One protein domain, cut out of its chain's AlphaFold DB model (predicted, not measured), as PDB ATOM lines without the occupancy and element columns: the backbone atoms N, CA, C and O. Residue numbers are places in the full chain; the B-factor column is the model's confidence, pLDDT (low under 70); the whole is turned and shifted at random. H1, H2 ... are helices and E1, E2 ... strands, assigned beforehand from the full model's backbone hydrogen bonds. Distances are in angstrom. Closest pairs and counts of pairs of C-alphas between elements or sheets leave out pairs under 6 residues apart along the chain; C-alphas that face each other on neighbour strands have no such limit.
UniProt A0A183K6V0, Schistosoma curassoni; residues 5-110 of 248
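AT A GLANCE: This is residues 5 to 110 of the 248 residues of a protein of Schistosoma curassoni (UniProt A0A183K6V0). What is the shape? It has little regular structure: a small three-stranded sheet, then a long unnamed stretch, residues 53 to 91, and two short helices, H1 grazing the sheet and H2 farther out. How is it built? The 106 printed residues, with 28 in named elements, run E1 E2 E3 H1 H2, mixed helices and strands; E1 - E2 - E3 is a meander, each strand the antiparallel neighbour of the one before. The whole is compact, radius of gyration of the C-alphas 15.0 A, spanning 44 by 35 by 29 A.

HOW THE PARTS SIT: How do the strands pair? E1, residues 28 to 32, and E2, residues 36 to 41, form an antiparallel hairpin at 171 degrees, N 29 and O 40 being 2.8 A apart. E2 and E3, residues 49 to 52, form another at 170 degrees, N 37 and O 51 being 2.9 A apart. Where are the helices? H1, residues 92 to 98, only grazes the sheet, with residues 95 to 98; H2, residues 102 to 107, is apart from H1 and not on the sheet. Every O i to N i+4 pair is within hydrogen-bond range in H2, 2 of 3 in H1.

IN THESE COORDINATES: Where does E1 begin? C-alpha 28 is at (115.058, 69.470, 93.905); E1 is 12.3 A long, E2 17.1 A. Where does H2 end? C-alpha 107 is at (107.072, 67.096, 78.538).

THE WHOLE: How far does it reach? The farthest C-alphas, Phe 5 and Glu 107, are 49.3 A apart. Is it unbroken? The printed part has no cut; E3 to H1 is a long link of 39 residues. Where is pLDDT under 70? Residues 5 to 24 and 100 to 101.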
ATOM      1  N   PHE A   5      99.387  95.459 118.886       51.38
ATOM      2  CA  PHE A   5      98.992  96.032 117.607       51.38
ATOM      3  C   PHE A   5      99.010  94.939 116.545       51.38
ATOM      4  O   PHE A   5     100.017  94.258 116.349       51.38
ATOM      5  N   TYR A   6      97.877  94.759 115.876       53.69
ATOM      6  CA  TYR A   6      97.796  93.870 114.734       53.69
ATOM      7  C   TYR A   6      98.381  94.556 113.497       53.69
ATOM      8  O   TYR A   6      97.790  95.494 112.963       53.69
ATOM      9  N   GLU A   7      99.514  94.048 113.022       50.53
ATOM     10  CA  GLU A   7      99.976  94.268 111.655       50.53
ATOM     11  C   GLU A   7      99.568  93.064 110.801       50.53
ATOM     12  O   GLU A   7      99.763  91.903 111.194       50.53
ATOM     13  N   HIS A   8      98.977  93.342 109.635       51.78
ATOM     14  CA  HIS A   8      98.703  92.319 108.632       51.78
ATOM     15  C   HIS A   8      99.998  91.556 108.313       51.78
ATOM     16  O   HIS A   8     101.091  92.122 108.339       51.78
ATOM     17  N   LEU A   9      99.883  90.255 108.025       46.09
ATOM     18  CA  LEU A   9     101.004  89.471 107.505       46.09
ATOM     19  C   LEU A   9     101.394  90.035 106.137       46.09
ATOM     20  O   LEU A   9     100.907  89.571 105.110       46.09
ATOM     21  N   ASN A  10     102.303  91.004 106.124       44.34
ATOM     22  CA  ASN A  10     103.068  91.327 104.934       44.34
ATOM     23  C   ASN A  10     104.024  90.155 104.722       44.34
ATOM     24  O   ASN A  10     105.140  90.139 105.243       44.34
ATOM     25  N   ARG A  11     103.558  89.116 104.020       52.66
ATOM     26  CA  ARG A  11     104.453  88.069 103.532       52.66
ATOM     27  C   ARG A  11     105.357  88.751 102.516       52.66
ATOM     28  O   ARG A  11     104.914  89.103 101.428       52.66
ATOM     29  N   VAL A  12     106.597  89.023 102.917       51.47
ATOM     30  CA  VAL A  12     107.603  89.580 102.013       51.47
ATOM     31  C   VAL A  12     107.712  88.605 100.844       51.47
ATOM     32  O   VAL A  12     107.950  87.420 101.097       51.47
ATOM     33  N   PRO A  13     107.511  89.052  99.591       54.12
ATOM     34  CA  PRO A  13     107.668  88.178  98.447       54.12
ATOM     35  C   PRO A  13     109.030  87.505  98.538       54.12
ATOM     36  O   PRO A  13     110.050  88.192  98.662       54.12
ATOM     37  N   ALA A  14     109.047  86.169  98.535       55.28
ATOM     38  CA  ALA A  14     110.302  85.436  98.522       55.28
ATOM     39  C   ALA A  14     111.155  85.992  97.377       55.28
ATOM     40  O   ALA A  14     110.658  86.196  96.263       55.28
ATOM     41  N   LYS A  15     112.427  86.299  97.660       56.75
ATOM     42  CA  LYS A  15     113.348  86.785  96.631       56.75
ATOM     43  C   LYS A  15     113.266  85.802  95.466       56.75
ATOM     44  O   LYS A  15     113.384  84.602  95.691       56.75
ATOM     45  N   LYS A  16     113.032  86.286  94.240       57.38
ATOM     46  CA  LYS A  16     113.035  85.418  93.054       57.38
ATOM     47  C   LYS A  16     114.428  84.812  92.917       57.38
ATOM     48  O   LYS A  16     115.347  85.454  92.410       57.38
ATOM     49  N   ILE A  17     114.593  83.603  93.434       60.47
ATOM     50  CA  ILE A  17     115.821  82.833  93.318       60.47
ATOM     51  C   ILE A  17     115.734  82.125  91.974       60.47
ATOM     52  O   ILE A  17     114.814  81.350  91.722       60.47
ATOM     53  N   LYS A  18     116.689  82.406  91.090       59.28
ATOM     54  CA  LYS A  18     116.924  81.517  89.959       59.28
ATOM     55  C   LYS A  18     117.646  80.299  90.513       59.28
ATOM     56  O   LYS A  18     118.771  80.440  90.992       59.28
ATOM     57  N   PHE A  19     117.007  79.135  90.452       63.31
ATOM     58  CA  PHE A  19     117.709  77.865  90.601       63.31
ATOM     59  C   PHE A  19     118.888  77.884  89.622       63.31
ATOM     60  O   PHE A  19     118.710  78.169  88.434       63.31
ATOM     61  N   SER A  20     120.110  77.735  90.133       60.94
ATOM     62  CA  SER A  20     121.289  77.859  89.286       60.94
ATOM     63  C   SER A  20     121.417  76.601  88.427       60.94
ATOM     64  O   SER A  20     121.235  75.480  88.905       60.94
ATOM     65  N   GLY A  21     121.787  76.772  87.156       59.91
ATOM     66  CA  GLY A  21     122.156  75.652  86.282       59.91
ATOM     67  C   GLY A  21     123.479  74.982  86.681       59.91
ATOM     68  O   GLY A  21     123.942  74.083  85.992       59.91
ATOM     69  N   THR A  22     124.113  75.434  87.767       59.50
ATOM     70  CA  THR A  22     125.395  74.920  88.262       59.50
ATOM     71  C   THR A  22     125.220  73.590  89.000       59.50
ATOM     72  O   THR A  22     126.137  72.775  89.010       59.50
ATOM     73  N   PHE A  23     124.040  73.342  89.578       64.44
ATOM     74  CA  PHE A  23     123.720  72.114  90.309       64.44
ATOM     75  C   PHE A  23     122.947  71.134  89.422       64.44
ATOM     76  O   PHE A  23     121.758  70.898  89.617       64.44
ATOM     77  N   THR A  24     123.614  70.562  88.417       67.69
ATOM     78  CA  THR A  24     122.980  69.645  87.448       67.69
ATOM     79  C   THR A  24     122.677  68.254  88.014       67.69
ATOM     80  O   THR A  24     121.863  67.527  87.452       67.69
ATOM     81  N   THR A  25     123.310  67.872  89.126       79.56
ATOM     82  CA  THR A  25     123.185  66.536  89.741       79.56
ATOM     83  C   THR A  25     122.446  66.537  91.074       79.56
ATOM     84  O   THR A  25     122.223  65.476  91.654       79.56
ATOM     85  N   THR A  26     122.067  67.710  91.583       86.50
ATOM     86  CA  THR A  26     121.388  67.836  92.870       86.50
ATOM     87  C   THR A  26     119.871  67.767  92.689       86.50
ATOM     88  O   THR A  26     119.314  68.606  91.980       86.50
ATOM     89  N   PRO A  27     119.176  66.831  93.357       89.81
ATOM     90  CA  PRO A  27     117.719  66.793  93.355       89.81
ATOM     91  C   PRO A  27     117.088  68.068  93.930       89.81
ATOM     92  O   PRO A  27     117.559  68.622  94.929       89.81
ATOM     93  N   ILE A  28     115.976  68.487  93.326       89.25
ATOM     94  CA  ILE A  28     115.058  69.470  93.905       89.25
ATOM     95  C   ILE A  28     113.995  68.697  94.682       89.25
ATOM     96  O   ILE A  28     113.388  67.764  94.159       89.25
ATOM     97  N   ILE A  29     113.786  69.084  95.934       91.75
ATOM     98  CA  ILE A  29     112.748  68.549  96.807       91.75
ATOM     99  C   ILE A  29     111.598  69.546  96.819       91.75
ATOM    100  O   ILE A  29     111.828  70.740  97.017       91.75
ATOM    101  N   ILE A  30     110.380  69.057  96.594       91.62
ATOM    102  CA  ILE A  30     109.155  69.855  96.635       91.62
ATOM    103  C   ILE A  30     108.192  69.193  97.618       91.62
ATOM    104  O   ILE A  30     107.654  68.120  97.347       91.62
ATOM    105  N   ASP A  31     107.967  69.854  98.746       92.44
ATOM    106  CA  ASP A  31     106.916  69.527  99.701       92.44
ATOM    107  C   ASP A  31     105.654  70.311  99.319       92.44
ATOM    108  O   ASP A  31     105.488  71.487  99.658       92.44
ATOM    109  N   ASN A  32     104.786  69.666  98.534       91.75
ATOM    110  CA  ASN A  32     103.529  70.244  98.058       91.75
ATOM    111  C   ASN A  32     102.451  70.180  99.155       91.75
ATOM    112  O   ASN A  32     101.474  69.435  99.059       91.75
ATOM    113  N   GLY A  33     102.658  70.946 100.224       90.94
ATOM    114  CA  GLY A  33     101.750  71.028 101.357       90.94
ATOM    115  C   GLY A  33     100.491  71.844 101.055       90.94
ATOM    116  O   GLY A  33     100.487  72.794 100.277       90.94
ATOM    117  N   ASN A  34      99.396  71.493 101.723       89.81
ATOM    118  CA  ASN A  34      98.097  72.156 101.568       89.81
ATOM    119  C   ASN A  34      98.092  73.612 102.068       89.81
ATOM    120  O   ASN A  34      97.492  74.491 101.458       89.81
ATOM    121  N   TYR A  35      98.771  73.867 103.187       89.44
ATOM    122  CA  TYR A  35      98.906  75.217 103.733       89.44
ATOM    123  C   TYR A  35      99.920  76.038 102.932       89.44
ATOM    124  O   TYR A  35      99.634  77.142 102.464       89.44
ATOM    125  N   GLU A  36     101.102  75.467 102.728       90.31
ATOM    126  CA  GLU A  36     102.190  76.074 101.982       90.31
ATOM    127  C   GLU A  36     102.943  75.021 101.181       90.31
ATOM    128  O   GLU A  36     103.086  73.879 101.616       90.31
ATOM    129  N   CYS A  37     103.419  75.434 100.014       90.81
ATOM    130  CA  CYS A  37     104.349  74.671  99.207       90.81
ATOM    131  C   CYS A  37     105.768  75.135  99.541       90.81
ATOM    132  O   CYS A  37     106.031  76.343  99.611       90.81
ATOM    133  N   ARG A  38     106.673  74.178  99.761       90.94
ATOM    134  CA  ARG A  38     108.088  74.428 100.049       90.94
ATOM    135  C   ARG A  38     108.939  73.718  99.010       90.94
ATOM    136  O   ARG A  38     108.705  72.548  98.727       90.94
ATOM    137  N   ALA A  39     109.946  74.393  98.466       89.88
ATOM    138  CA  ALA A  39     110.883  73.764  97.544       89.88
ATOM    139  C   ALA A  39     112.326  74.216  97.772       89.88
ATOM    140  O   ALA A  39     112.593  75.361  98.143       89.88
ATOM    141  N   GLY A  40     113.275  73.315  97.527       89.31
ATOM    142  CA  GLY A  40     114.700  73.586  97.692       89.31
ATOM    143  C   GLY A  40     115.596  72.461  97.184       89.31
ATOM    144  O   GLY A  40     115.125  71.388  96.815       89.31
ATOM    145  N   TYR A  41     116.904  72.710  97.146       88.50
ATOM    146  CA  TYR A  41     117.894  71.686  96.815       88.50
ATOM    147  C   TYR A  41     118.110  70.710  97.976       88.50
ATOM    148  O   TYR A  41     118.210  71.126  99.125       88.50
ATOM    149  N   SER A  42     118.286  69.425  97.668       88.81
ATOM    150  CA  SER A  42     118.372  68.348  98.668       88.81
ATOM    151  C   SER A  42     119.552  68.419  99.648       88.81
ATOM    152  O   SER A  42     119.558  67.687 100.630       88.81
ATOM    153  N   HIS A  43     120.591  69.204  99.350       85.25
ATOM    154  CA  HIS A  43     121.786  69.340 100.195       85.25
ATOM    155  C   HIS A  43     121.713  70.539 101.149       85.25
ATOM    156  O   HIS A  43     122.662  70.775 101.891       85.25
ATOM    157  N   LEU A  44     120.630  71.314 101.093       85.69
ATOM    158  CA  LEU A  44     120.414  72.470 101.950       85.69
ATOM    159  C   LEU A  44     119.343  72.143 102.989       85.69
ATOM    160  O   LEU A  44     118.374  71.449 102.690       85.69
ATOM    161  N   GLU A  45     119.560  72.621 104.212       86.00
ATOM    162  CA  GLU A  45     118.677  72.346 105.353       86.00
ATOM    163  C   GLU A  45     117.354  73.109 105.243       86.00
ATOM    164  O   GLU A  45     116.294  72.565 105.542       86.00
ATOM    165  N   GLU A  46     117.407  74.349 104.753       86.12
ATOM    166  CA  GLU A  46     116.241  75.219 104.620       86.12
ATOM    167  C   GLU A  46     115.695  75.234 103.178       86.12
ATOM    168  O   GLU A  46     116.466  75.231 102.203       86.12
ATOM    169  N   PRO A  47     114.361  75.297 103.000       88.62
ATOM    170  CA  PRO A  47     113.764  75.475 101.686       88.62
ATOM    171  C   PRO A  47     114.159  76.835 101.097       88.62
ATOM    172  O   PRO A  47     114.285  77.841 101.791       88.62
ATOM    173  N   HIS A  48     114.324  76.884  99.776       85.00
ATOM    174  CA  HIS A  48     114.670  78.120  99.066       85.00
ATOM    175  C   HIS A  48     113.450  79.001  98.861       85.00
ATOM    176  O   HIS A  48     113.544  80.228  98.846       85.00
ATOM    177  N   ILE A  49     112.305  78.359  98.650       85.62
ATOM    178  CA  ILE A  49     111.039  79.025  98.436       85.62
ATOM    179  C   ILE A  49     109.979  78.359  99.300       85.62
ATOM    180  O   ILE A  49     109.839  77.139  99.305       85.62
ATOM    181  N   THR A  50     109.226  79.196 100.003       87.38
ATOM    182  CA  THR A  50     108.044  78.814 100.770       87.38
ATOM    183  C   THR A  50     106.952  79.813 100.440       87.38
ATOM    184  O   THR A  50     107.165  81.026 100.547       87.38
ATOM    185  N   PHE A  51     105.796  79.332  99.999       87.94
ATOM    186  CA  PHE A  51     104.676  80.189  99.619       87.94
ATOM    187  C   PHE A  51     103.336  79.520  99.942       87.94
ATOM    188  O   PHE A  51     103.244  78.292  99.920       87.94
ATOM    189  N   PRO A  52     102.278  80.294 100.252       88.88
ATOM    190  CA  PRO A  52     100.967  79.715 100.513       88.88
ATOM    191  C   PRO A  52     100.442  79.027  99.257       88.88
ATOM    192  O   PRO A  52     100.540  79.581  98.161       88.88
ATOM    193  N   ASN A  53      99.859  77.840  99.415       90.56
ATOM    194  CA  ASN A  53      99.426  77.016  98.288       90.56
ATOM    195  C   ASN A  53      98.052  77.460  97.755       90.56
ATOM    196  O   ASN A  53      97.030  76.778  97.889       90.56
ATOM    197  N   VAL A  54      98.029  78.682  97.223       91.00
ATOM    198  CA  VAL A  54      96.836  79.362  96.725       91.00
ATOM    199  C   VAL A  54      97.127  80.115  95.435       91.00
ATOM    200  O   VAL A  54      98.224  80.631  95.212       91.00
ATOM    201  N   VAL A  55      96.094  80.224  94.609       91.75
ATOM    202  CA  VAL A  55      96.117  80.907  93.321       91.75
ATOM    203  C   VAL A  55      95.039  81.979  93.301       91.75
ATOM    204  O   VAL A  55      93.904  81.755  93.731       91.75
ATOM    205  N   TYR A  56      95.388  83.138  92.754       91.44
ATOM    206  CA  TYR A  56      94.476  84.242  92.502       91.44
ATOM    207  C   TYR A  56      94.530  84.653  91.030       91.44
ATOM    208  O   TYR A  56      95.598  84.884  90.468       91.44
ATOM    209  N   ARG A  57      93.358  84.784  90.403       90.06
ATOM    210  CA  ARG A  57      93.214  85.330  89.049       90.06
ATOM    211  C   ARG A  57      92.476  86.672  89.132       90.06
ATOM    212  O   ARG A  57      91.259  86.669  89.340       90.06
ATOM    213  N   PRO A  58      93.174  87.814  89.000       87.94
ATOM    214  CA  PRO A  58      92.544  89.127  88.977       87.94
ATOM    215  C   PRO A  58      91.583  89.257  87.793       87.94
ATOM    216  O   PRO A  58      91.856  88.776  86.700       87.94
ATOM    217  N   ARG A  59      90.463  89.963  87.988       83.19
ATOM    218  CA  ARG A  59      89.463  90.165  86.921       83.19
ATOM    219  C   ARG A  59      89.951  91.077  85.790       83.19
ATOM    220  O   ARG A  59      89.550  90.893  84.650       83.19
ATOM    221  N   MET A  60      90.803  92.050  86.115       81.69
ATOM    222  CA  MET A  60      91.244  93.113  85.197       81.69
ATOM    223  C   MET A  60      92.667  92.899  84.651       81.69
ATOM    224  O   MET A  60      93.175  93.749  83.926       81.69
ATOM    225  N   SER A  61      93.327  91.789  84.995       78.25
ATOM    226  CA  SER A  61      94.679  91.450  84.531       78.25
ATOM    227  C   SER A  61      94.691  90.049  83.931       78.25
ATOM    228  O   SER A  61      94.000  89.159  84.416       78.25
ATOM    229  N   LYS A  62      95.496  89.842  82.883       72.38
ATOM    230  CA  LYS A  62      95.678  88.518  82.262       72.38
ATOM    231  C   LYS A  62      96.587  87.587  83.076       72.38
ATOM    232  O   LYS A  62      96.651  86.402  82.770       72.38
ATOM    233  N   GLY A  63      97.296  88.102  84.083       82.56
ATOM    234  CA  GLY A  63      98.250  87.322  84.874       82.56
ATOM    235  C   GLY A  63      97.589  86.514  85.987       82.56
ATOM    236  O   GLY A  63      96.744  87.033  86.712       82.56
ATOM    237  N   VAL A  64      98.001  85.258  86.148       87.44
ATOM    238  CA  VAL A  64      97.713  84.459  87.345       87.44
ATOM    239  C   VAL A  64      98.767  84.783  88.401       87.44
ATOM    240  O   VAL A  64      99.947  84.879  88.081       87.44
ATOM    241  N   LEU A  65      98.336  84.984  89.645       88.81
ATOM    242  CA  LEU A  65      99.211  85.221  90.789       88.81
ATOM    243  C   LEU A  65      99.186  83.991  91.695       88.81
ATOM    244  O   LEU A  65      98.114  83.462  91.999       88.81
ATOM    245  N   VAL A  66     100.362  83.553  92.131       88.75
ATOM    246  CA  VAL A  66     100.536  82.344  92.939       88.75
ATOM    247  C   VAL A  66     101.218  82.711  94.244       88.75
ATOM    248  O   VAL A  66     102.245  83.389  94.254       88.75
ATOM    249  N   GLY A  67     100.642  82.261  95.356       86.94
ATOM    250  CA  GLY A  67     101.220  82.400  96.684       86.94
ATOM    251  C   GLY A  67     101.731  83.807  97.001       86.94
ATOM    252  O   GLY A  67     100.952  84.742  97.167       86.94
ATOM    253  N   ASN A  68     103.056  83.946  97.087       86.38
ATOM    254  CA  ASN A  68     103.740  85.183  97.474       86.38
ATOM    255  C   ASN A  68     103.663  86.315  96.428       86.38
ATOM    256  O   ASN A  68     103.989  87.452  96.759       86.38
ATOM    257  N   ASP A  69     103.230  86.038  95.193       85.19
ATOM    258  CA  ASP A  69     102.971  87.086  94.192       85.19
ATOM    259  C   ASP A  69     101.690  87.892  94.505       85.19
ATOM    260  O   ASP A  69     101.419  88.926  93.890       85.19
ATOM    261  N   ILE A  70     100.890  87.437  95.477       86.69
ATOM    262  CA  ILE A  70      99.675  88.099  95.952       86.69
ATOM    263  C   ILE A  70     100.047  89.037  97.111       86.69
ATOM    264  O   ILE A  70     100.332  88.579  98.214       86.69
ATOM    265  N   GLN A  71     100.021  90.353  96.873       80.94
ATOM    266  CA  GLN A  71     100.460  91.356  97.861       80.94
ATOM    267  C   GLN A  71      99.574  91.419  99.116       80.94
ATOM    268  O   GLN A  71     100.092  91.457 100.228       80.94
ATOM    269  N   ASP A  72      98.248  91.421  98.945       82.69
ATOM    270  CA  ASP A  72      97.281  91.444 100.049       82.69
ATOM    271  C   ASP A  72      96.323  90.255  99.933       82.69
ATOM    272  O   ASP A  72      95.270  90.324  99.292       82.69
ATOM    273  N   LEU A  73      96.713  89.151 100.569       82.31
ATOM    274  CA  LEU A  73      95.984  87.884 100.556       82.31
ATOM    275  C   LEU A  73      94.598  87.992 101.216       82.31
ATOM    276  O   LEU A  73      93.672  87.273 100.842       82.31
ATOM    277  N   GLU A  74      94.440  88.902 102.179       80.56
ATOM    278  CA  GLU A  74      93.205  89.070 102.941       80.56
ATOM    279  C   GLU A  74      92.150  89.815 102.113       80.56
ATOM    280  O   GLU A  74      90.988  89.405 102.079       80.56
ATOM    281  N   SER A  75      92.555  90.847 101.363       83.25
ATOM    282  CA  SER A  75      91.646  91.591 100.476       83.25
ATOM    283  C   SER A  75      91.012  90.722  99.383       83.25
ATOM    284  O   SER A  75      89.852  90.923  99.012       83.25
ATOM    285  N   VAL A  76      91.743  89.718  98.889       87.44
ATOM    286  CA  VAL A  76      91.297  88.828  97.805       87.44
ATOM    287  C   VAL A  76      90.863  87.448  98.293       87.44
ATOM    288  O   VAL A  76      90.579  86.580  97.467       87.44
ATOM    289  N   ARG A  77      90.745  87.235  99.611       84.94
ATOM    290  CA  ARG A  77      90.485  85.922 100.238       84.94
ATOM    291  C   ARG A  77      89.331  85.134  99.616       84.94
ATOM    292  O   ARG A  77      89.417  83.926  99.455       84.94
ATOM    293  N   HIS A  78      88.260  85.825  99.221       85.75
ATOM    294  CA  HIS A  78      87.059  85.218  98.636       85.75
ATOM    295  C   HIS A  78      87.268  84.711  97.201       85.75
ATOM    296  O   HIS A  78      86.449  83.958  96.688       85.75
ATOM    297  N   SER A  79      88.335  85.159  96.541       89.81
ATOM    298  CA  SER A  79      88.714  84.776  95.179       89.81
ATOM    299  C   SER A  79      89.915  83.826  95.138       89.81
ATOM    300  O   SER A  79      90.308  83.411  94.046       89.81
ATOM    301  N   LEU A  80      90.507  83.498  96.293       90.62
ATOM    302  CA  LEU A  80      91.602  82.538  96.385       90.62
ATOM    303  C   LEU A  80      91.095  81.127  96.098       90.62
ATOM    304  O   LEU A  80      90.029  80.722  96.563       90.62
ATOM    305  N   LYS A  81      91.897  80.362  95.362       91.69
ATOM    306  CA  LYS A  81      91.661  78.941  95.108       91.69
ATOM    307  C   LYS A  81      92.848  78.130  95.603       91.69
ATOM    308  O   LYS A  81      93.983  78.498  95.325       91.69
ATOM    309  N   SER A  82      92.582  77.025  96.292       90.75
ATOM    310  CA  SER A  82      93.597  76.023  96.624       90.75
ATOM    311  C   SER A  82      93.483  74.833  95.664       90.75
ATOM    312  O   SER A  82      92.359  74.479  95.276       90.75
ATOM    313  N   PRO A  83      94.603  74.195  95.274       90.31
ATOM    314  CA  PRO A  83      94.548  72.932  94.547       90.31
ATOM    315  C   PRO A  83      94.030  71.775  95.412       90.31
ATOM    316  O   PRO A  83      93.536  70.770  94.888       90.31
ATOM    317  N   PHE A  84      94.096  71.936  96.737       90.44
ATOM    318  CA  PHE A  84      93.763  70.907  97.701       90.44
ATOM    319  C   PHE A  84      92.329  71.005  98.206       90.44
ATOM    320  O   PHE A  84      91.831  72.061  98.595       90.44
ATOM    321  N   MET A  85      91.705  69.840  98.318       86.62
ATOM    322  CA  MET A  85      90.533  69.613  99.143       86.62
ATOM    323  C   MET A  85      90.806  68.380  99.991       86.62
ATOM    324  O   MET A  85      91.120  67.310  99.480       86.62
ATOM    325  N   ASP A  86      90.715  68.523 101.307       84.31
ATOM    326  CA  ASP A  86      90.955  67.442 102.255       84.31
ATOM    327  C   ASP A  86      92.343  66.772 102.121       84.31
ATOM    328  O   ASP A  86      92.464  65.556 102.221       84.31
ATOM    329  N   ASN A  87      93.423  67.540 101.937       84.38
ATOM    330  CA  ASN A  87      94.776  67.024 101.626       84.38
ATOM    331  C   ASN A  87      94.846  66.141 100.357       84.38
ATOM    332  O   ASN A  87      95.818  65.413 100.168       84.38
ATOM    333  N   LEU A  88      93.840  66.194  99.484       87.56
ATOM    334  CA  LEU A  88      93.872  65.591  98.155       87.56
ATOM    335  C   LEU A  88      93.948  66.707  97.119       87.56
ATOM    336  O   LEU A  88      93.226  67.698  97.227       87.56
ATOM    337  N   VAL A  89      94.806  66.548  96.116       86.44
ATOM    338  CA  VAL A  89      94.807  67.437  94.952       86.44
ATOM    339  C   VAL A  89      93.572  67.096  94.126       86.44
ATOM    340  O   VAL A  89      93.465  65.989  93.604       86.44
ATOM    341  N   VAL A  90      92.620  68.026  94.054       86.94
ATOM    342  CA  VAL A  90      91.362  67.837  93.312       86.94
ATOM    343  C   VAL A  90      91.240  68.847  92.177       86.94
ATOM    344  O   VAL A  90      90.771  68.504  91.096       86.94
ATOM    345  N   ASN A  91      91.700  70.081  92.390       86.00
ATOM    346  CA  ASN A  91      91.622  71.129  91.376       86.00
ATOM    347  C   ASN A  91      92.900  71.127  90.528       86.00
ATOM    348  O   ASN A  91      93.820  71.899  90.799       86.00
ATOM    349  N   LEU A  92      92.951  70.262  89.513       84.62
ATOM    350  CA  LEU A  92      94.116  70.109  88.632       84.62
ATOM    351  C   LEU A  92      94.470  71.416  87.905       84.62
ATOM    352  O   LEU A  92      95.624  71.821  87.952       84.62
ATOM    353  N   ASP A  93      93.480  72.160  87.406       84.81
ATOM    354  CA  ASP A  93      93.704  73.470  86.766       84.81
ATOM    355  C   ASP A  93      94.395  74.487  87.688       84.81
ATOM    356  O   ASP A  93      95.083  75.401  87.240       84.81
ATOM    357  N   VAL A  94      94.144  74.390  88.999       84.81
ATOM    358  CA  VAL A  94      94.773  75.251  90.012       84.81
ATOM    359  C   VAL A  94      96.154  74.708  90.357       84.81
ATOM    360  O   VAL A  94      97.089  75.490  90.513       84.81
ATOM    361  N   GLN A  95      96.280  73.381  90.445       84.50
ATOM    362  CA  GLN A  95      97.541  72.702  90.702       84.50
ATOM    363  C   GLN A  95      98.559  73.047  89.620       84.50
ATOM    364  O   GLN A  95      99.651  73.450  89.980       84.50
ATOM    365  N   GLU A  96      98.187  73.011  88.340       83.00
ATOM    366  CA  GLU A  96      99.059  73.373  87.214       83.00
ATOM    367  C   GLU A  96      99.664  74.774  87.339       83.00
ATOM    368  O   GLU A  96     100.796  74.995  86.925       83.00
ATOM    369  N   GLN A  97      98.942  75.724  87.943       80.56
ATOM    370  CA  GLN A  97      99.463  77.076  88.170       80.56
ATOM    371  C   GLN A  97     100.473  77.125  89.324       80.56
ATOM    372  O   GLN A  97     101.350  77.983  89.326       80.56
ATOM    373  N   VAL A  98     100.337  76.245  90.321       74.19
ATOM    374  CA  VAL A  98     101.236  76.166  91.485       74.19
ATOM    375  C   VAL A  98     102.476  75.329  91.182       74.19
ATOM    376  O   VAL A  98     103.597  75.732  91.486       74.19
ATOM    377  N   MET A  99     102.260  74.137  90.638       72.56
ATOM    378  CA  MET A  99     103.269  73.163  90.268       72.56
ATOM    379  C   MET A  99     102.692  72.272  89.175       72.56
ATOM    380  O   MET A  99     101.656  71.627  89.354       72.56
ATOM    381  N   GLU A 100     103.418  72.198  88.071       68.62
ATOM    382  CA  GLU A 100     103.065  71.381  86.924       68.62
ATOM    383  C   GLU A 100     102.937  69.895  87.310       68.62
ATOM    384  O   GLU A 100     103.738  69.353  88.077       68.62
ATOM    385  N   LEU A 101     101.868  69.251  86.831       67.00
ATOM    386  CA  LEU A 101     101.597  67.830  87.065       67.00
ATOM    387  C   LEU A 101     102.675  66.960  86.400       67.00
ATOM    388  O   LEU A 101     103.414  67.416  85.531       67.00
ATOM    389  N   THR A 102     102.750  65.685  86.790       74.19
ATOM    390  CA  THR A 102     103.784  64.731  86.347       74.19
ATOM    391  C   THR A 102     104.065  64.759  84.845       74.19
ATOM    392  O   THR A 102     105.223  64.804  84.452       74.19
ATOM    393  N   GLU A 103     103.021  64.727  84.018       74.12
ATOM    394  CA  GLU A 103     103.130  64.747  82.553       74.12
ATOM    395  C   GLU A 103     103.857  66.000  82.068       74.12
ATOM    396  O   GLU A 103     104.855  65.916  81.359       74.12
ATOM    397  N   LEU A 104     103.445  67.159  82.567       72.31
ATOM    398  CA  LEU A 104     103.988  68.445  82.165       72.31
ATOM    399  C   LEU A 104     105.436  68.649  82.666       72.31
ATOM    400  O   LEU A 104     106.259  69.210  81.945       72.31
ATOM    401  N   LEU A 105     105.805  68.075  83.823       80.25
ATOM    402  CA  LEU A 105     107.203  68.024  84.282       80.25
ATOM    403  C   LEU A 105     108.116  67.265  83.304       80.25
ATOM    404  O   LEU A 105     109.258  67.674  83.079       80.25
ATOM    405  N   PHE A 106     107.634  66.166  82.723       84.19
ATOM    406  CA  PHE A 106     108.401  65.404  81.738       84.19
ATOM    407  C   PHE A 106     108.370  66.057  80.352       84.19
ATOM    408  O   PHE A 106     109.411  66.137  79.709       84.19
ATOM    409  N   GLU A 107     107.222  66.560  79.897       82.62
ATOM    410  CA  GLU A 107     107.072  67.096  78.538       82.62
ATOM    411  C   GLU A 107     107.606  68.525  78.374       82.62
ATOM    412  O   GLU A 107     108.302  68.817  77.402       82.62
ATOM    413  N   THR A 108     107.315  69.417  79.325       81.00
ATOM    414  CA  THR A 108     107.669  70.845  79.230       81.00
ATOM    415  C   THR A 108     109.044  71.125  79.820       81.00
ATOM    416  O   THR A 108     109.841  71.850  79.222       81.00
ATOM    417  N   TYR A 109     109.354  70.534  80.978       78.75
ATOM    418  CA  TYR A 109     110.631  70.760  81.667       78.75
ATOM    419  C   TYR A 109     111.681  69.675  81.439       78.75
ATOM    420  O   TYR A 109     112.819  69.848  81.880       78.75
ATOM    421  N   ASN A 110     111.337  68.580  80.751       83.44
ATOM    422  CA  ASN A 110     112.255  67.478  80.461       83.44
ATOM    423  C   ASN A 110     112.972  66.955  81.723       83.44
ATOM    424  O   ASN A 110     114.187  66.732  81.734       83.44
TER     425      ASN A 110